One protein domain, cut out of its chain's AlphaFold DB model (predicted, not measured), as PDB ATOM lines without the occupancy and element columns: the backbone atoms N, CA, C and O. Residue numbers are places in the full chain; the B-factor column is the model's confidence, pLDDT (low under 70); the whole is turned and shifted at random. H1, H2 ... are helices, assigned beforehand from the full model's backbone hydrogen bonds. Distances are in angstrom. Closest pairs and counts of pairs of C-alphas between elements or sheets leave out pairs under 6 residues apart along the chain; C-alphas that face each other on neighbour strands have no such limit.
ATOM      1  N   LEU A 654      43.989 -39.112   4.705       84.88
ATOM      2  CA  LEU A 654      42.729 -39.387   5.411       84.88
ATOM      3  C   LEU A 654      42.036 -38.109   5.915       84.88
ATOM      4  O   LEU A 654      40.807 -38.044   5.933       84.88
ATOM      5  N   GLN A 655      42.801 -37.108   6.361       86.12
ATOM      6  CA  GLN A 655      42.249 -35.841   6.848       86.12
ATOM      7  C   GLN A 655      41.692 -34.994   5.696       86.12
ATOM      8  O   GLN A 655      40.601 -34.445   5.822       86.12
ATOM      9  N   GLU A 656      42.392 -34.950   4.563       88.44
ATOM     10  CA  GLU A 656      41.943 -34.291   3.333       88.44
ATOM     11  C   GLU A 656      40.649 -34.922   2.794       88.44
ATOM     12  O   GLU A 656      39.663 -34.219   2.566       88.44
ATOM     13  N   GLN A 657      40.602 -36.257   2.698       87.19
ATOM     14  CA  GLN A 657      39.383 -37.000   2.357       87.19
ATOM     15  C   GLN A 657      38.237 -36.684   3.333       87.19
ATOM     16  O   GLN A 657      37.122 -36.384   2.904       87.19
ATOM     17  N   LEU A 658      38.496 -36.698   4.648       86.19
ATOM     18  CA  LEU A 658      37.495 -36.390   5.675       86.19
ATOM     19  C   LEU A 658      36.934 -34.966   5.542       86.19
ATOM     20  O   LEU A 658      35.726 -34.769   5.698       86.19
ATOM     21  N   ASP A 659      37.776 -33.976   5.251       86.88
ATOM     22  CA  ASP A 659      37.343 -32.589   5.065       86.88
ATOM     23  C   ASP A 659      36.599 -32.382   3.736       86.88
ATOM     24  O   ASP A 659      35.590 -31.669   3.711       86.88
ATOM     25  N   ALA A 660      36.971 -33.102   2.674       86.38
ATOM     26  CA  ALA A 660      36.174 -33.180   1.449       86.38
ATOM     27  C   ALA A 660      34.780 -33.789   1.709       86.38
ATOM     28  O   ALA A 660      33.770 -33.243   1.251       86.38
ATOM     29  N   PHE A 661      34.681 -34.862   2.505       88.00
ATOM     30  CA  PHE A 661      33.392 -35.441   2.903       88.00
ATOM     31  C   PHE A 661      32.561 -34.497   3.784       88.00
ATOM     32  O   PHE A 661      31.350 -34.410   3.585       88.00
ATOM     33  N   ARG A 662      33.180 -33.740   4.702       87.50
ATOM     34  CA  ARG A 662      32.500 -32.706   5.512       87.50
ATOM     35  C   ARG A 662      31.918 -31.590   4.640       87.50
ATOM     36  O   ARG A 662      30.738 -31.265   4.775       87.50
ATOM     37  N   ALA A 663      32.705 -31.054   3.706       87.06
ATOM     38  CA  ALA A 663      32.235 -30.045   2.757       87.06
ATOM     39  C   ALA A 663      31.084 -30.576   1.881       87.06
ATOM     40  O   ALA A 663      30.121 -29.861   1.596       87.06
ATOM     41  N   MET A 664      31.145 -31.849   1.484       89.12
ATOM     42  CA  MET A 664      30.100 -32.486   0.683       89.12
ATOM     43  C   MET A 664      28.825 -32.786   1.480       89.12
ATOM     44  O   MET A 664      27.732 -32.604   0.947       89.12
ATOM     45  N   HIS A 665      28.942 -33.152   2.758       91.00
ATOM     46  CA  HIS A 665      27.813 -33.316   3.676       91.00
ATOM     47  C   HIS A 665      27.004 -32.013   3.803       91.00
ATOM     48  O   HIS A 665      25.785 -32.042   3.653       91.00
ATOM     49  N   GLU A 666      27.651 -30.852   3.994       90.12
ATOM     50  CA  GLU A 666      26.942 -29.556   4.004       90.12
ATOM     51  C   GLU A 666      26.244 -29.244   2.670       90.12
ATOM     52  O   GLU A 666      25.121 -28.730   2.652       90.12
ATOM     53  N   ARG A 667      26.889 -29.565   1.541       92.75
ATOM     54  CA  ARG A 667      26.324 -29.350   0.201       92.75
ATOM     55  C   ARG A 667      25.109 -30.253  -0.058       92.75
ATOM     56  O   ARG A 667      24.108 -29.775  -0.592       92.75
ATOM     57  N   ILE A 668      25.159 -31.521   0.356       93.56
ATOM     58  CA  ILE A 668      24.061 -32.496   0.222       93.56
ATOM     59  C   ILE A 668      22.908 -32.178   1.178       93.56
ATOM     60  O   ILE A 668      21.756 -32.206   0.752       93.56
ATOM     61  N   ASP A 669      23.188 -31.791   2.425       92.62
ATOM     62  CA  ASP A 669      22.181 -31.283   3.365       92.62
ATOM     63  C   ASP A 669      21.423 -30.083   2.761       92.62
ATOM     64  O   ASP A 669      20.191 -30.050   2.741       92.62
ATOM     65  N   MET A 670      22.145 -29.131   2.162       92.62
ATOM     66  CA  MET A 670      21.538 -27.968   1.512       92.62
ATOM     67  C   MET A 670      20.743 -28.326   0.239       92.62
ATOM     68  O   MET A 670      19.653 -27.787   0.024       92.62
ATOM     69  N   ALA A 671      21.234 -29.257  -0.586       94.69
ATOM     70  CA  ALA A 671      20.508 -29.762  -1.755       94.69
ATOM     71  C   ALA A 671      19.225 -30.510  -1.348       94.69
ATOM     72  O   ALA A 671      18.151 -30.274  -1.910       94.69
ATOM     73  N   GLY A 672      19.305 -31.344  -0.311       94.75
ATOM     74  CA  GLY A 672      18.176 -32.067   0.264       94.75
ATOM     75  C   GLY A 672      17.103 -31.142   0.824       94.75
ATOM     76  O   GLY A 672      15.924 -31.354   0.553       94.75
ATOM     77  N   ARG A 673      17.481 -30.049   1.502       93.81
ATOM     78  CA  ARG A 673      16.534 -28.996   1.925       93.81
ATOM     79  C   ARG A 673      15.741 -28.429   0.744       93.81
ATOM     80  O   ARG A 673      14.519 -28.293   0.832       93.81
ATOM     81  N   ILE A 674      16.415 -28.113  -0.365       94.31
ATOM     82  CA  ILE A 674      15.782 -27.593  -1.591       94.31
ATOM     83  C   ILE A 674      14.790 -28.618  -2.170       94.31
ATOM     84  O   ILE A 674      13.679 -28.249  -2.560       94.31
ATOM     85  N   ILE A 675      15.167 -29.900  -2.179       94.38
ATOM     86  CA  ILE A 675      14.374 -31.007  -2.732       94.38
ATOM     87  C   ILE A 675      13.164 -31.343  -1.843       94.38
ATOM     88  O   ILE A 675      12.043 -31.382  -2.348       94.38
ATOM     89  N   VAL A 676      13.334 -31.464  -0.522       93.69
ATOM     90  CA  VAL A 676      12.230 -31.654   0.443       93.69
ATOM     91  C   VAL A 676      11.219 -30.508   0.347       93.69
ATOM     92  O   VAL A 676      10.015 -30.750   0.275       93.69
ATOM     93  N   TYR A 677      11.679 -29.252   0.269       92.75
ATOM     94  CA  TYR A 677      10.786 -28.104   0.074       92.75
ATOM     95  C   TYR A 677      10.026 -28.166  -1.257       92.75
ATOM     96  O   TYR A 677       8.854 -27.783  -1.305       92.75
ATOM     97  N   ARG A 678      10.653 -28.669  -2.329       92.50
ATOM     98  CA  ARG A 678       9.995 -28.863  -3.627       92.50
ATOM     99  C   ARG A 678       8.910 -29.940  -3.573       92.50
ATOM    100  O   ARG A 678       7.802 -29.682  -4.050       92.50
ATOM    101  N   ILE A 679       9.208 -31.087  -2.961       91.50
ATOM    102  CA  ILE A 679       8.273 -32.209  -2.772       91.50
ATOM    103  C   ILE A 679       7.087 -31.777  -1.897       91.50
ATOM    104  O   ILE A 679       5.937 -32.007  -2.264       91.50
ATOM    105  N   GLY A 680       7.352 -31.076  -0.787       88.81
ATOM    106  CA  GLY A 680       6.326 -30.542   0.117       88.81
ATOM    107  C   GLY A 680       5.523 -29.355  -0.438       88.81
ATOM    108  O   GLY A 680       4.496 -28.997   0.133       88.81
ATOM    109  N   SER A 681       5.948 -28.760  -1.559       87.44
ATOM    110  CA  SER A 681       5.284 -27.616  -2.207       87.44
ATOM    111  C   SER A 681       4.851 -27.940  -3.650       87.44
ATOM    112  O   SER A 681       5.217 -27.200  -4.571       87.44
ATOM    113  N   PRO A 682       4.075 -29.018  -3.901       76.94
ATOM    114  CA  PRO A 682       3.849 -29.555  -5.248       76.94
ATOM    115  C   PRO A 682       3.258 -28.516  -6.212       76.94
ATOM    116  O   PRO A 682       3.752 -28.368  -7.330       76.94
ATOM    117  N   ASN A 683       2.281 -27.733  -5.740       80.88
ATOM    118  CA  ASN A 683       1.522 -26.763  -6.538       80.88
ATOM    119  C   ASN A 683       2.013 -25.305  -6.386       80.88
ATOM    120  O   ASN A 683       1.439 -24.402  -6.985       80.88
ATOM    121  N   GLY A 684       3.025 -25.051  -5.544       80.62
ATOM    122  CA  GLY A 684       3.422 -23.694  -5.124       80.62
ATOM    123  C   GLY A 684       4.621 -23.094  -5.864       80.62
ATOM    124  O   GLY A 684       5.051 -21.986  -5.537       80.62
ATOM    125  N   ILE A 685       5.207 -23.826  -6.815       89.19
ATOM    126  CA  ILE A 685       6.474 -23.482  -7.475       89.19
ATOM    127  C   ILE A 685       6.259 -23.492  -8.993       89.19
ATOM    128  O   ILE A 685       5.736 -24.455  -9.547       89.19
ATOM    129  N   SER A 686       6.650 -22.411  -9.672       91.75
ATOM    130  CA  SER A 686       6.620 -22.312 -11.136       91.75
ATOM    131  C   SER A 686       7.760 -23.114 -11.773       91.75
ATOM    132  O   SER A 686       8.841 -23.197 -11.193       91.75
ATOM    133  N   GLY A 687       7.554 -23.644 -12.988       90.00
ATOM    134  CA  GLY A 687       8.531 -24.498 -13.691       90.00
ATOM    135  C   GLY A 687       9.947 -23.912 -13.726       90.00
ATOM    136  O   GLY A 687      10.860 -24.508 -13.175       90.00
ATOM    137  N   ALA A 688      10.105 -22.672 -14.196       91.56
ATOM    138  CA  ALA A 688      11.405 -21.987 -14.226       91.56
ATOM    139  C   ALA A 688      12.054 -21.769 -12.836       91.56
ATOM    140  O   ALA A 688      13.273 -21.631 -12.727       91.56
ATOM    141  N   ARG A 689      11.267 -21.731 -11.746       92.06
ATOM    142  CA  ARG A 689      11.803 -21.678 -10.374       92.06
ATOM    143  C   ARG A 689      12.225 -23.065  -9.890       92.06
ATOM    144  O   ARG A 689      13.233 -23.170  -9.199       92.06
ATOM    145  N   GLU A 690      11.478 -24.104 -10.253       92.94
ATOM    146  CA  GLU A 690      11.860 -25.498 -10.020       92.94
ATOM    147  C   GLU A 690      13.128 -25.867 -10.797       92.94
ATOM    148  O   GLU A 690      14.055 -26.378 -10.188       92.94
ATOM    149  N   GLU A 691      13.228 -25.540 -12.085       93.50
ATOM    150  CA  GLU A 691      14.420 -25.766 -12.917       93.50
ATOM    151  C   GLU A 691      15.673 -25.120 -12.305       93.50
ATOM    152  O   GLU A 691      16.714 -25.763 -12.195       93.50
ATOM    153  N   ASN A 692      15.560 -23.881 -11.810       93.56
ATOM    154  CA  ASN A 692      16.641 -23.207 -11.088       93.56
ATOM    155  C   ASN A 692      16.988 -23.916  -9.758       93.56
ATOM    156  O   ASN A 692      18.156 -24.124  -9.444       93.56
ATOM    157  N   MET A 693      15.982 -24.351  -8.990       94.31
ATOM    158  CA  MET A 693      16.189 -25.123  -7.756       94.31
ATOM    159  C   MET A 693      16.858 -26.486  -8.012       94.31
ATOM    160  O   MET A 693      17.758 -26.857  -7.265       94.31
ATOM    161  N   ILE A 694      16.456 -27.204  -9.065       94.56
ATOM    162  CA  ILE A 694      17.074 -28.460  -9.517       94.56
ATOM    163  C   ILE A 694      18.520 -28.197  -9.942       94.56
ATOM    164  O   ILE A 694      19.417 -28.903  -9.495       94.56
ATOM    165  N   GLY A 695      18.762 -27.159 -10.750       94.62
ATOM    166  CA  GLY A 695      20.102 -26.770 -11.187       94.62
ATOM    167  C   GLY A 695      21.038 -26.482 -10.013       94.62
ATOM    168  O   GLY A 695      22.135 -27.029  -9.961       94.62
ATOM    169  N   ILE A 696      20.585 -25.704  -9.025       94.31
ATOM    170  CA  ILE A 696      21.352 -25.428  -7.800       94.31
ATOM    171  C   ILE A 696      21.586 -26.717  -6.996       94.31
ATOM    172  O   ILE A 696      22.716 -26.975  -6.597       94.31
ATOM    173  N   ALA A 697      20.566 -27.560  -6.793       95.31
ATOM    174  CA  ALA A 697      20.726 -28.826  -6.073       95.31
ATOM    175  C   ALA A 697      21.723 -29.774  -6.770       95.31
ATOM    176  O   ALA A 697      22.602 -30.325  -6.117       95.31
ATOM    177  N   LYS A 698      21.658 -29.899  -8.098       95.38
ATOM    178  CA  LYS A 698      22.625 -30.645  -8.919       95.38
ATOM    179  C   LYS A 698      24.041 -30.088  -8.783       95.38
ATOM    180  O   LYS A 698      24.959 -30.849  -8.496       95.38
ATOM    181  N   ASN A 699      24.219 -28.773  -8.922       94.31
ATOM    182  CA  ASN A 699      25.519 -28.118  -8.761       94.31
ATOM    183  C   ASN A 699      26.109 -28.333  -7.356       94.31
ATOM    184  O   ASN A 699      27.321 -28.480  -7.204       94.31
ATOM    185  N   LEU A 700      25.257 -28.368  -6.325       94.06
ATOM    186  CA  LEU A 700      25.677 -28.658  -4.958       94.06
ATOM    187  C   LEU A 700      26.192 -30.092  -4.802       94.06
ATOM    188  O   LEU A 700      27.208 -30.259  -4.141       94.06
ATOM    189  N   ILE A 701      25.580 -31.109  -5.412       93.69
ATOM    190  CA  ILE A 701      26.056 -32.503  -5.267       93.69
ATOM    191  C   ILE A 701      27.187 -32.842  -6.268       93.69
ATOM    192  O   ILE A 701      27.978 -33.748  -6.018       93.69
ATOM    193  N   ASP A 702      27.343 -32.088  -7.365       92.38
ATOM    194  CA  ASP A 702      28.423 -32.292  -8.346       92.38
ATOM    195  C   ASP A 702      29.827 -32.067  -7.747       92.38
ATOM    196  O   ASP A 702      30.279 -30.942  -7.496       92.38
ATOM    197  N   MET A 703      30.544 -33.175  -7.563       77.50
ATOM    198  CA  MET A 703      31.871 -33.223  -6.952       77.50
ATOM    199  C   MET A 703      32.949 -32.506  -7.779       77.50
ATOM    200  O   MET A 703      33.914 -32.018  -7.201       77.50
ATOM    201  N   LYS A 704      32.787 -32.385  -9.108       82.69
ATOM    202  CA  LYS A 704      33.760 -31.709  -9.991       82.69
ATOM    203  C   LYS A 704      33.618 -30.184 -10.010       82.69
ATOM    204  O   LYS A 704      34.395 -29.499 -10.674       82.69
ATOM    205  N   ARG A 705      32.634 -29.622  -9.300       80.06
ATOM    206  CA  ARG A 705      32.325 -28.188  -9.342       80.06
ATOM    207  C   ARG A 705      33.129 -27.392  -8.305       80.06
ATOM    208  O   ARG A 705      32.752 -27.324  -7.135       80.06
ATOM    209  N   CYS A 706      34.209 -26.747  -8.753       70.19
ATOM    210  CA  CYS A 706      35.077 -25.914  -7.906       70.19
ATOM    211  C   CYS A 706      34.319 -24.743  -7.248       70.19
ATOM    212  O   CYS A 706      34.470 -24.501  -6.054       70.19
ATOM    213  N   ASP A 707      33.448 -24.055  -7.997       77.25
ATOM    214  CA  ASP A 707      32.821 -22.774  -7.606       77.25
ATOM    215  C   ASP A 707      31.633 -22.902  -6.621       77.25
ATOM    216  O   ASP A 707      30.790 -22.003  -6.517       77.25
ATOM    217  N   HIS A 708      31.587 -24.005  -5.870       80.31
ATOM    218  CA  HIS A 708      30.520 -24.412  -4.949       80.31
ATOM    219  C   HIS A 708      30.097 -23.350  -3.920       80.31
ATOM    220  O   HIS A 708      28.941 -23.339  -3.504       80.31
ATOM    221  N   GLU A 709      30.983 -22.426  -3.530       86.75
ATOM    222  CA  GLU A 709      30.651 -21.280  -2.669       86.75
ATOM    223  C   GLU A 709      29.514 -20.428  -3.267       86.75
ATOM    224  O   GLU A 709      28.638 -19.958  -2.542       86.75
ATOM    225  N   THR A 710      29.483 -20.264  -4.594       90.19
ATOM    226  CA  THR A 710      28.452 -19.474  -5.290       90.19
ATOM    227  C   THR A 710      27.107 -20.196  -5.282       90.19
ATOM    228  O   THR A 710      26.077 -19.582  -5.000       90.19
ATOM    229  N   ASP A 711      27.105 -21.509  -5.531       88.62
ATOM    230  CA  ASP A 711      25.899 -22.332  -5.414       88.62
ATOM    231  C   ASP A 711      25.402 -22.373  -3.963       88.62
ATOM    232  O   ASP A 711      24.200 -22.272  -3.732       88.62
ATOM    233  N   MET A 712      26.306 -22.406  -2.978       89.88
ATOM    234  CA  MET A 712      25.969 -22.294  -1.558       89.88
ATOM    235  C   MET A 712      25.421 -20.905  -1.192       89.88
ATOM    236  O   MET A 712      24.447 -20.841  -0.449       89.88
ATOM    237  N   GLU A 713      25.945 -19.787  -1.712       90.31
ATOM    238  CA  GLU A 713      25.326 -18.455  -1.537       90.31
ATOM    239  C   GLU A 713      23.895 -18.415  -2.122       90.31
ATOM    240  O   GLU A 713      22.966 -17.967  -1.440       90.31
ATOM    241  N   MET A 714      23.676 -18.950  -3.331       89.31
ATOM    242  CA  MET A 714      22.339 -19.040  -3.947       89.31
ATOM    243  C   MET A 714      21.389 -19.962  -3.165       89.31
ATOM    244  O   MET A 714      20.221 -19.629  -2.942       89.31
ATOM    245  N   ALA A 715      21.891 -21.101  -2.694       89.62
ATOM    246  CA  ALA A 715      21.134 -22.068  -1.912       89.62
ATOM    247  C   ALA A 715      20.791 -21.549  -0.510       89.62
ATOM    248  O   ALA A 715      19.665 -21.736  -0.061       89.62
ATOM    249  N   ARG A 716      21.693 -20.808   0.150       89.50
ATOM    250  CA  ARG A 716      21.425 -20.081   1.408       89.50
ATOM    251  C   ARG A 716      20.352 -18.997   1.201       89.50
ATOM    252  O   ARG A 716      19.485 -18.827   2.057       89.50
ATOM    253  N   ALA A 717      20.344 -18.309   0.052       88.62
ATOM    254  CA  ALA A 717      19.311 -17.322  -0.287       88.62
ATOM    255  C   ALA A 717      17.919 -17.960  -0.483       88.62
ATOM    256  O   ALA A 717      16.934 -17.459   0.068       88.62
ATOM    257  N   LEU A 718      17.834 -19.104  -1.177       84.44
ATOM    258  CA  LEU A 718      16.632 -19.957  -1.202       84.44
ATOM    259  C   LEU A 718      16.298 -20.516   0.196       84.44
ATOM    260  O   LEU A 718      15.125 -20.613   0.567       84.44
ATOM    261  N   GLY A 719      17.327 -20.816   0.988       71.19
ATOM    262  CA  GLY A 719      17.296 -21.348   2.349       71.19
ATOM    263  C   GLY A 719      16.431 -20.544   3.317       71.19
ATOM    264  O   GLY A 719      15.744 -21.130   4.148       71.19
ATOM    265  N   ASN A 720      16.360 -19.220   3.158       74.94
ATOM    266  CA  ASN A 720      15.480 -18.361   3.964       74.94
ATOM    267  C   ASN A 720      13.975 -18.589   3.701       74.94
ATOM    268  O   ASN A 720      13.143 -18.277   4.556       74.94
ATOM    269  N   VAL A 721      13.615 -19.140   2.536       70.31
ATOM    270  CA  VAL A 721      12.239 -19.540   2.185       70.31
ATOM    271  C   VAL A 721      12.004 -21.017   2.526       70.31
ATOM    272  O   VAL A 721      10.974 -21.368   3.097       70.31
ATOM    273  N   VAL A 722      12.985 -21.864   2.209       72.00
ATOM    274  CA  VAL A 722      12.992 -23.323   2.411       72.00
ATOM    275  C   VAL A 722      12.980 -23.705   3.902       72.00
ATOM    276  O   VAL A 722      12.140 -24.487   4.349       72.00
ATOM    277  N   GLY A 723      13.863 -23.099   4.699       67.75
ATOM    278  CA  GLY A 723      14.176 -23.455   6.090       67.75
ATOM    279  C   GLY A 723      13.099 -23.137   7.133       67.75
ATOM    280  O   GLY A 723      13.370 -23.181   8.334       67.75
ATOM    281  N   LYS A 724      11.872 -22.814   6.706       69.44
ATOM    282  CA  LYS A 724      10.677 -22.861   7.565       69.44
ATOM    283  C   LYS A 724       9.996 -24.231   7.552       69.44
ATOM    284  O   LYS A 724       9.363 -24.573   8.541       69.44
ATOM    285  N   LEU A 725      10.135 -24.994   6.465       60.31
ATOM    286  CA  LEU A 725       9.464 -26.284   6.260       60.31
ATOM    287  C   LEU A 725      10.364 -27.486   6.579       60.31
ATOM    288  O   LEU A 725       9.861 -28.531   6.967       60.31
ATOM    289  N   THR A 726      11.689 -27.338   6.475       69.69
ATOM    290  CA  THR A 726      12.636 -28.462   6.607       69.69
ATOM    291  C   THR A 726      13.283 -28.591   7.993       69.69
ATOM    292  O   THR A 726      14.183 -29.399   8.173       69.69
ATOM    293  N   LYS A 727      12.858 -27.812   9.000       72.56
ATOM    294  CA  LYS A 727      13.543 -27.734  10.314       72.56
ATOM    295  C   LYS A 727      13.655 -29.054  11.085       72.56
ATOM    296  O   LYS A 727      14.494 -29.145  11.973       72.56
ATOM    297  N   ASN A 728      12.810 -30.028  10.759       79.81
ATOM    298  CA  ASN A 728      12.718 -31.308  11.457       79.81
ATOM    299  C   ASN A 728      13.450 -32.445  10.718       79.81
ATOM    300  O   ASN A 728      13.465 -33.558  11.224       79.81
ATOM    301  N   PHE A 729      14.013 -32.183   9.532       82.75
ATOM    302  CA  PHE A 729      14.720 -33.175   8.719       82.75
ATOM    303  C   PHE A 729      16.217 -33.164   9.047       82.75
ATOM    304  O   PHE A 729      16.852 -32.103   9.066       82.75
ATOM    305  N   THR A 730      16.774 -34.351   9.276       88.88
ATOM    306  CA  THR A 730      18.206 -34.610   9.456       88.88
ATOM    307  C   THR A 730      18.902 -34.875   8.117       88.88
ATOM    308  O   THR A 730      18.252 -35.092   7.092       88.88
ATOM    309  N   TYR A 731      20.238 -34.933   8.129       88.31
ATOM    310  CA  TYR A 731      21.040 -35.345   6.971       88.31
ATOM    311  C   TYR A 731      20.588 -36.684   6.366       88.31
ATOM    312  O   TYR A 731      20.501 -36.814   5.145       88.31
ATOM    313  N   LEU A 732      20.251 -37.664   7.210       89.44
ATOM    314  CA  LEU A 732      19.807 -38.982   6.756       89.44
ATOM    315  C   LEU A 732      18.444 -38.905   6.059       89.44
ATOM    316  O   LEU A 732      18.277 -39.512   5.003       89.44
ATOM    317  N   ASP A 733      17.511 -38.101   6.579       91.31
ATOM    318  CA  ASP A 733      16.203 -37.886   5.946       91.31
ATOM    319  C   ASP A 733      16.343 -37.187   4.586       91.31
ATOM    320  O   ASP A 733      15.637 -37.522   3.632       91.31
ATOM    321  N   TYR A 734      17.281 -36.238   4.464       93.00
ATOM    322  CA  TYR A 734      17.609 -35.587   3.194       93.00
ATOM    323  C   TYR A 734      18.190 -36.572   2.176       93.00
ATOM    324  O   TYR A 734      17.689 -36.637   1.053       93.00
ATOM    325  N   VAL A 735      19.201 -37.361   2.557       92.62
ATOM    326  CA  VAL A 735      19.807 -38.378   1.679       92.62
ATOM    327  C   VAL A 735      18.764 -39.410   1.250       92.62
ATOM    328  O   VAL A 735      18.627 -39.667   0.058       92.62
ATOM    329  N   PHE A 736      17.966 -39.937   2.181       93.38
ATOM    330  CA  PHE A 736      16.886 -40.885   1.891       93.38
ATOM    331  C   PHE A 736      15.834 -40.294   0.939       93.38
ATOM    332  O   PHE A 736      15.462 -40.933  -0.043       93.38
ATOM    333  N   THR A 737      15.421 -39.037   1.152       93.44
ATOM    334  CA  THR A 737      14.484 -38.343   0.250       93.44
ATOM    335  C   THR A 737      15.052 -38.182  -1.163       93.44
ATOM    336  O   THR A 737      14.309 -38.307  -2.134       93.44
ATOM    337  N   ILE A 738      16.355 -37.905  -1.301       94.19
ATOM    338  CA  ILE A 738      17.008 -37.793  -2.612       94.19
ATOM    339  C   ILE A 738      17.090 -39.160  -3.302       94.19
ATOM    340  O   ILE A 738      16.799 -39.260  -4.492       94.19
ATOM    341  N   LEU A 739      17.460 -40.212  -2.567       94.38
ATOM    342  CA  LEU A 739      17.588 -41.566  -3.111       94.38
ATOM    343  C   LEU A 739      16.240 -42.144  -3.574       94.38
ATOM    344  O   LEU A 739      16.194 -42.829  -4.592       94.38
ATOM    345  N   ASN A 740      15.140 -41.805  -2.896       94.19
ATOM    346  CA  ASN A 740      13.800 -42.306  -3.222       94.19
ATOM    347  C   ASN A 740      13.041 -41.434  -4.246       94.19
ATOM    348  O   ASN A 740      11.859 -41.676  -4.511       94.19
ATOM    349  N   LEU A 741      13.694 -40.432  -4.859       91.31
ATOM    350  CA  LEU A 741      13.078 -39.560  -5.871       91.31
ATOM    351  C   LEU A 741      12.412 -40.348  -7.006       91.31
ATOM    352  O   LEU A 741      11.359 -39.928  -7.495       91.31
ATOM    353  N   GLN A 742      12.999 -41.478  -7.417       86.81
ATOM    354  CA  GLN A 742      12.453 -42.325  -8.479       86.81
ATOM    355  C   GLN A 742      11.102 -42.963  -8.141       86.81
ATOM    356  O   GLN A 742      10.270 -43.066  -9.040       86.81
ATOM    357  N   GLU A 743      10.863 -43.341  -6.885       86.06
ATOM    358  CA  GLU A 743       9.636 -44.029  -6.465       86.06
ATOM    359  C   GLU A 743       8.538 -43.027  -6.081       86.06
ATOM    360  O   GLU A 743       7.429 -43.065  -6.617       86.06
ATOM    361  N   ASP A 744       8.860 -42.076  -5.201       84.12
ATOM    362  CA  ASP A 744       7.866 -41.187  -4.598       84.12
ATOM    363  C   ASP A 744       7.525 -39.958  -5.446       84.12
ATOM    364  O   ASP A 744       6.427 -39.408  -5.314       84.12
ATOM    365  N   PHE A 745       8.445 -39.462  -6.279       87.75
ATOM    366  CA  PHE A 745       8.308 -38.131  -6.886       87.75
ATOM    367  C   PHE A 745       8.297 -38.148  -8.415       87.75
ATOM    368  O   PHE A 745       7.385 -37.586  -9.019       87.75
ATOM    369  N   ILE A 746       9.249 -38.831  -9.051       89.19
ATOM    370  CA  ILE A 746       9.399 -38.866 -10.513       89.19
ATOM    371  C   ILE A 746       8.174 -39.481 -11.208       89.19
ATOM    372  O   ILE A 746       7.763 -38.978 -12.252       89.19
ATOM    373  N   VAL A 747       7.521 -40.482 -10.604       90.00
ATOM    374  CA  VAL A 747       6.291 -41.120 -11.130       90.00
ATOM    375  C   VAL A 747       5.123 -40.125 -11.302       90.00
ATOM    376  O   VAL A 747       4.175 -40.395 -12.032       90.00
ATOM    377  N   LYS A 748       5.177 -38.952 -10.654       89.88
ATOM    378  CA  LYS A 748       4.143 -37.901 -10.738       89.88
ATOM    379  C   LYS A 748       4.354 -36.929 -11.913       89.88
ATOM    380  O   LYS A 748       3.493 -36.082 -12.153       89.88
ATOM    381  N   PHE A 749       5.470 -37.031 -12.635       88.44
ATOM    382  CA  PHE A 749       5.752 -36.249 -13.845       88.44
ATOM    383  C   PHE A 749       5.256 -36.979 -15.104       88.44
ATOM    384  O   PHE A 749       4.913 -38.158 -15.071       88.44
ATOM    385  N   LYS A 750       5.202 -36.269 -16.235       92.31
ATOM    386  CA  LYS A 750       4.949 -36.885 -17.549       92.31
ATOM    387  C   LYS A 750       6.241 -37.511 -18.071       92.31
ATOM    388  O   LYS A 750       7.301 -36.950 -17.833       92.31
ATOM    389  N   GLU A 751       6.154 -38.611 -18.812       90.12
ATOM    390  CA  GLU A 751       7.333 -39.380 -19.256       90.12
ATOM    391  C   GLU A 751       8.363 -38.538 -20.041       90.12
ATOM    392  O   GLU A 751       9.563 -38.717 -19.850       90.12
ATOM    393  N   ASP A 752       7.902 -37.564 -20.835       92.12
ATOM    394  CA  ASP A 752       8.739 -36.644 -21.626       92.12
ATOM    395  C   ASP A 752       9.296 -35.429 -20.843       92.12
ATOM    396  O   ASP A 752       9.848 -34.503 -21.441       92.12
ATOM    397  N   ASP A 753       9.106 -35.348 -19.522       92.12
ATOM    398  CA  ASP A 753       9.450 -34.147 -18.753       92.12
ATOM    399  C   ASP A 753      10.971 -34.026 -18.509       92.12
ATOM    400  O   ASP A 753      11.558 -34.884 -17.840       92.12
ATOM    401  N   PRO A 754      11.642 -32.950 -18.974       91.88
ATOM    402  CA  PRO A 754      13.097 -32.824 -18.878       91.88
ATOM    403  C   PRO A 754      13.610 -32.737 -17.434       91.88
ATOM    404  O   PRO A 754      14.791 -32.976 -17.193       91.88
ATOM    405  N   ARG A 755      12.748 -32.451 -16.449       92.56
ATOM    406  CA  ARG A 755      13.129 -32.469 -15.027       92.56
ATOM    407  C   ARG A 755      13.436 -33.886 -14.526       92.56
ATOM    408  O   ARG A 755      14.213 -34.035 -13.586       92.56
ATOM    409  N   ILE A 756      12.887 -34.931 -15.159       94.19
ATOM    410  CA  ILE A 756      13.100 -36.335 -14.759       94.19
ATOM    411  C   ILE A 756      14.571 -36.745 -14.890       94.19
ATOM    412  O   ILE A 756      15.086 -37.436 -14.009       94.19
ATOM    413  N   SER A 757      15.256 -36.342 -15.964       94.69
ATOM    414  CA  SER A 757      16.668 -36.696 -16.160       94.69
ATOM    415  C   SER A 757      17.564 -36.020 -15.121       94.69
ATOM    416  O   SER A 757      18.469 -36.661 -14.592       94.69
ATOM    417  N   GLU A 758      17.268 -34.771 -14.759       94.94
ATOM    418  CA  GLU A 758      18.042 -34.031 -13.763       94.94
ATOM    419  C   GLU A 758      17.791 -34.523 -12.330       94.94
ATOM    420  O   GLU A 758      18.746 -34.648 -11.565       94.94
ATOM    421  N   TYR A 759      16.560 -34.907 -11.968       95.31
ATOM    422  CA  TYR A 759      16.311 -35.575 -10.682       95.31
ATOM    423  C   TYR A 759      17.032 -36.930 -10.580       95.31
ATOM    424  O   TYR A 759      17.656 -37.205  -9.557       95.31
ATOM    425  N   LYS A 760      17.037 -37.739 -11.651       94.81
ATOM    426  CA  LYS A 760      17.819 -38.992 -11.702       94.81
ATOM    427  C   LYS A 760      19.327 -38.745 -11.616       94.81
ATOM    428  O   LYS A 760      20.049 -39.545 -11.033       94.81
ATOM    429  N   HIS A 761      19.819 -37.638 -12.164       94.69
ATOM    430  CA  HIS A 761      21.231 -37.277 -12.066       94.69
ATOM    431  C   HIS A 761      21.622 -36.875 -10.632       94.69
ATOM    432  O   HIS A 761      22.643 -37.338 -10.128       94.69
ATOM    433  N   ILE A 762      20.784 -36.089  -9.947       95.62
ATOM    434  CA  ILE A 762      20.930 -35.752  -8.519       95.62
ATOM    435  C   ILE A 762      20.963 -37.025  -7.652       95.62
ATOM    436  O   ILE A 762      21.821 -37.158  -6.777       95.62
ATOM    437  N   GLU A 763      20.069 -37.979  -7.921       95.00
ATOM    438  CA  GLU A 763      20.028 -39.286  -7.255       95.00
ATOM    439  C   GLU A 763      21.341 -40.068  -7.452       95.00
ATOM    440  O   GLU A 763      21.972 -40.471  -6.475       95.00
ATOM    441  N   VAL A 764      21.816 -40.207  -8.698       95.12
ATOM    442  CA  VAL A 764      23.068 -40.916  -9.032       95.12
ATOM    443  C   VAL A 764      24.299 -40.261  -8.392       95.12
ATOM    444  O   VAL A 764      25.151 -40.966  -7.850       95.12
ATOM    445  N   LEU A 765      24.394 -38.927  -8.389       94.31
ATOM    446  CA  LEU A 765      25.481 -38.210  -7.708       94.31
ATOM    447  C   LEU A 765      25.459 -38.460  -6.188       94.31
ATOM    448  O   LEU A 765      26.511 -38.630  -5.569       94.31
ATOM    449  N   THR A 766      24.268 -38.571  -5.595       94.62
ATOM    450  CA  THR A 766      24.093 -38.888  -4.167       94.62
ATOM    451  C   THR A 766      24.473 -40.340  -3.861       94.62
ATOM    452  O   THR A 766      25.183 -40.595  -2.888       94.62
ATOM    453  N   GLN A 767      24.099 -41.295  -4.722       93.31
ATOM    454  CA  GLN A 767      24.548 -42.692  -4.626       93.31
ATOM    455  C   GLN A 767      26.077 -42.806  -4.715       93.31
ATOM    456  O   GLN A 767      26.680 -43.560  -3.950       93.31
ATOM    457  N   LEU A 768      26.720 -42.043  -5.607       92.25
ATOM    458  CA  LEU A 768      28.180 -41.994  -5.725       92.25
ATOM    459  C   LEU A 768      28.843 -41.428  -4.460       92.25
ATOM    460  O   LEU A 768      29.821 -42.010  -3.990       92.25
ATOM    461  N   HIS A 769      28.299 -40.361  -3.864       90.31
ATOM    462  CA  HIS A 769      28.785 -39.856  -2.576       90.31
ATOM    463  C   HIS A 769      28.664 -40.913  -1.464       90.31
ATOM    464  O   HIS A 769      29.649 -41.194  -0.785       90.31
ATOM    465  N   VAL A 770      27.499 -41.557  -1.313       91.19
ATOM    466  CA  VAL A 770      27.288 -42.606  -0.295       91.19
ATOM    467  C   VAL A 770      28.241 -43.792  -0.505       91.19
ATOM    468  O   VAL A 770      28.811 -44.292   0.465       91.19
ATOM    469  N   LYS A 771      28.496 -44.203  -1.757       90.75
ATOM    470  CA  LYS A 771      29.505 -45.229  -2.079       90.75
ATOM    471  C   LYS A 771      30.926 -44.802  -1.686       90.75
ATOM    472  O   LYS A 771      31.647 -45.618  -1.119       90.75
ATOM    473  N   ARG A 772      31.320 -43.547  -1.933       87.81
ATOM    474  CA  ARG A 772      32.638 -43.009  -1.533       87.81
ATOM    475  C   ARG A 772      32.795 -42.928  -0.015       87.81
ATOM    476  O   ARG A 772      33.814 -43.369   0.500       87.81
ATOM    477  N   VAL A 773      31.778 -42.444   0.701       88.00
ATOM    478  CA  VAL A 773      31.764 -42.423   2.175       88.00
ATOM    479  C   VAL A 773      31.877 -43.841   2.736       88.00
ATOM    480  O   VAL A 773      32.663 -44.073   3.650       88.00
ATOM    481  N   LYS A 774      31.161 -44.816   2.158       87.56
ATOM    482  CA  LYS A 774      31.296 -46.230   2.535       87.56
ATOM    483  C   LYS A 774      32.720 -46.756   2.289       87.56
ATOM    484  O   LYS A 774      33.295 -47.318   3.213       87.56
ATOM    485  N   LYS A 775      33.297 -46.524   1.100       87.81
ATOM    486  CA  LYS A 775      34.680 -46.915   0.763       87.81
ATOM    487  C   LYS A 775      35.689 -46.316   1.749       87.81
ATOM    488  O   LYS A 775      36.539 -47.036   2.248       87.81
ATOM    489  N   PHE A 776      35.541 -45.040   2.100       86.06
ATOM    490  CA  PHE A 776      36.378 -44.371   3.098       86.06
ATOM    491  C   PHE A 776      36.231 -44.973   4.504       86.06
ATOM    492  O   PHE A 776      37.225 -45.145   5.202       86.06
ATOM    493  N   TYR A 777      35.021 -45.361   4.924       82.56
ATOM    494  CA  TYR A 777      34.848 -46.114   6.172       82.56
ATOM    495  C   TYR A 777      35.464 -47.520   6.110       82.56
ATOM    496  O   TYR A 777      35.957 -47.996   7.129       82.56
ATOM    497  N   GLU A 778      35.479 -48.175   4.948       83.75
ATOM    498  CA  GLU A 778      36.154 -49.463   4.744       83.75
ATOM    499  C   GLU A 778      37.688 -49.308   4.779       83.75
ATOM    500  O   GLU A 778      38.337 -50.006   5.553       83.75
ATOM    501  N   GLU A 779      38.254 -48.317   4.083       82.69
ATOM    502  CA  GLU A 779      39.676 -47.926   4.159       82.69
ATOM    503  C   GLU A 779      40.089 -47.545   5.595       82.69
ATOM    504  O   GLU A 779      41.142 -47.960   6.084       82.69
ATOM    505  N   LEU A 780      39.231 -46.823   6.328       78.75
ATOM    506  CA  LEU A 780      39.423 -46.567   7.756       78.75
ATOM    507  C   LEU A 780      39.374 -47.859   8.579       78.75
ATOM    508  O   LEU A 780      40.197 -48.005   9.472       78.75
ATOM    509  N   CYS A 781      38.478 -48.808   8.306       76.12
ATOM    510  CA  CYS A 781      38.443 -50.094   9.018       76.12
ATOM    511  C   CYS A 781      39.653 -50.992   8.700       76.12
ATOM    512  O   CYS A 781      40.029 -51.824   9.528       76.12
ATOM    513  N   GLU A 782      40.290 -50.826   7.541       77.50
ATOM    514  CA  GLU A 782      41.565 -51.465   7.207       77.50
ATOM    515  C   GLU A 782      42.744 -50.800   7.935       77.50
ATOM    516  O   GLU A 782      43.525 -51.487   8.590       77.50
ATOM    517  N   LEU A 783      42.848 -49.467   7.923       69.25
ATOM    518  CA  LEU A 783      43.937 -48.734   8.591       69.25
ATOM    519  C   LEU A 783      43.824 -48.734  10.125       69.25
ATOM    520  O   LEU A 783      44.829 -48.821  10.831       69.25
ATOM    521  N   TYR A 784      42.599 -48.680  10.642       64.06
ATOM    522  CA  TYR A 784      42.252 -48.883  12.048       64.06
ATOM    523  C   TYR A 784      41.894 -50.348  12.313       64.06
ATOM    524  O   TYR A 784      41.067 -50.602  13.189       64.06
ATOM    525  N   HIS A 785      42.482 -51.314  11.585       52.81
ATOM    526  CA  HIS A 785      42.241 -52.734  11.838       52.81
ATOM    527  C   HIS A 785      42.393 -53.000  13.330       52.81
ATOM    528  O   HIS A 785      43.501 -52.951  13.880       52.81
TER     529      HIS A 785
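What this domain is: This is residues 654 to 785 of the 797 residues of an uncharacterized protein of Caenorhabditis tropicalis (UniProt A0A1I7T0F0). Two long helices, H1 and H6, run opposite ways with few contacts between them, and the shorter H2 packs on both. H3 packs on H1 and H2 on the side away from H6, while H4 crosses H1 and H6 at steep tilts and the short H5 packs on H6. The first part of H1 and the last part of H6 make one end of the long axis, and the shorter helices gather towards the other. The printed part has 132 residues with six named helices, H1 to H6 in order, and no named strand; its class is all helix. It is compact, with a radius of gyration of the C-alphas of 15.3 A, but elongated in outline, spanning 51 by 30 by 29 A.

How they stand to each other: H1, residues 654 to 680, and H2, residues 687 to 701, form a helical hairpin. They touch at a shallow tilt of 17 degrees, opposite ways; their closest C-alphas, of Ala 671 and Ala 697, are 4.4 A apart. H3, residues 708 to 722, touches H1 with H1's residues 667 to 677 alone, the same way at 35.4 degrees, only just a steep tilt; the closest C-alphas, of Tyr 677 and Val 722, are 5.8 A apart. H3 also touches H2, with H2's residues 696 to 700 alone, at a steep tilt of 49 degrees; the closest C-alphas are those of Ile 696 and Asp 711, 6.0 A apart. H4, residues 731 to 739, touches H1 at a steep tilt of 67 degrees, with H1's residues 665 to 676 alone; the closest C-alphas, of Gly 672 and Tyr 734, are 4.6 A apart. H6, residues 755 to 783, touches H4 with H6's residues 762 to 767 alone, at a steep tilt of 51 degrees; the closest C-alphas, of Leu 739 and Glu 763, are 5.3 A apart. H5, residues 741 to 744, touches H6; the closest C-alphas, of Leu 741 and Tyr 759, are 7.0 A apart. H2 and H6 touch at a shallow tilt of 16 degrees, the same way; the closest C-alphas, of Lys 698 and Ile 762, are 5.4 A apart. H1 and H6 only just touch, with 3 pairs of C-alphas within 8 A, the closest being Phe 661 and Val 773 at 7.2 A. H1, H2 and H6 form a bundle, three helices side by side. H3 and H6 are apart. Every O i to N i+4 pair is within hydrogen-bond range in H1, H2, H4 and H6, and 10 of 11 are in H3; H5 is too short for such a pair.

Where its parts are: H1 begins at C-alpha 654, (42.729, -39.387, 5.411), and is 37.8 A long. H2 is 21.0 A long, H3 19.0 A and H4 12.3 A. H6 is 42.1 A long, from C-alpha 755 at (13.129, -32.469, -15.027) to C-alpha 783 at (43.937, -48.734, 8.591).

The domain as a whole: The two C-alphas farthest apart, of Ser 686 and His 785, are 52.2 A apart. The printed part has no cut; its link from H4 to H5 is tight, and the other links are short. The mean pLDDT of the printed part is 87.5, with residues 723 to 726 and 783 to 785 under 70.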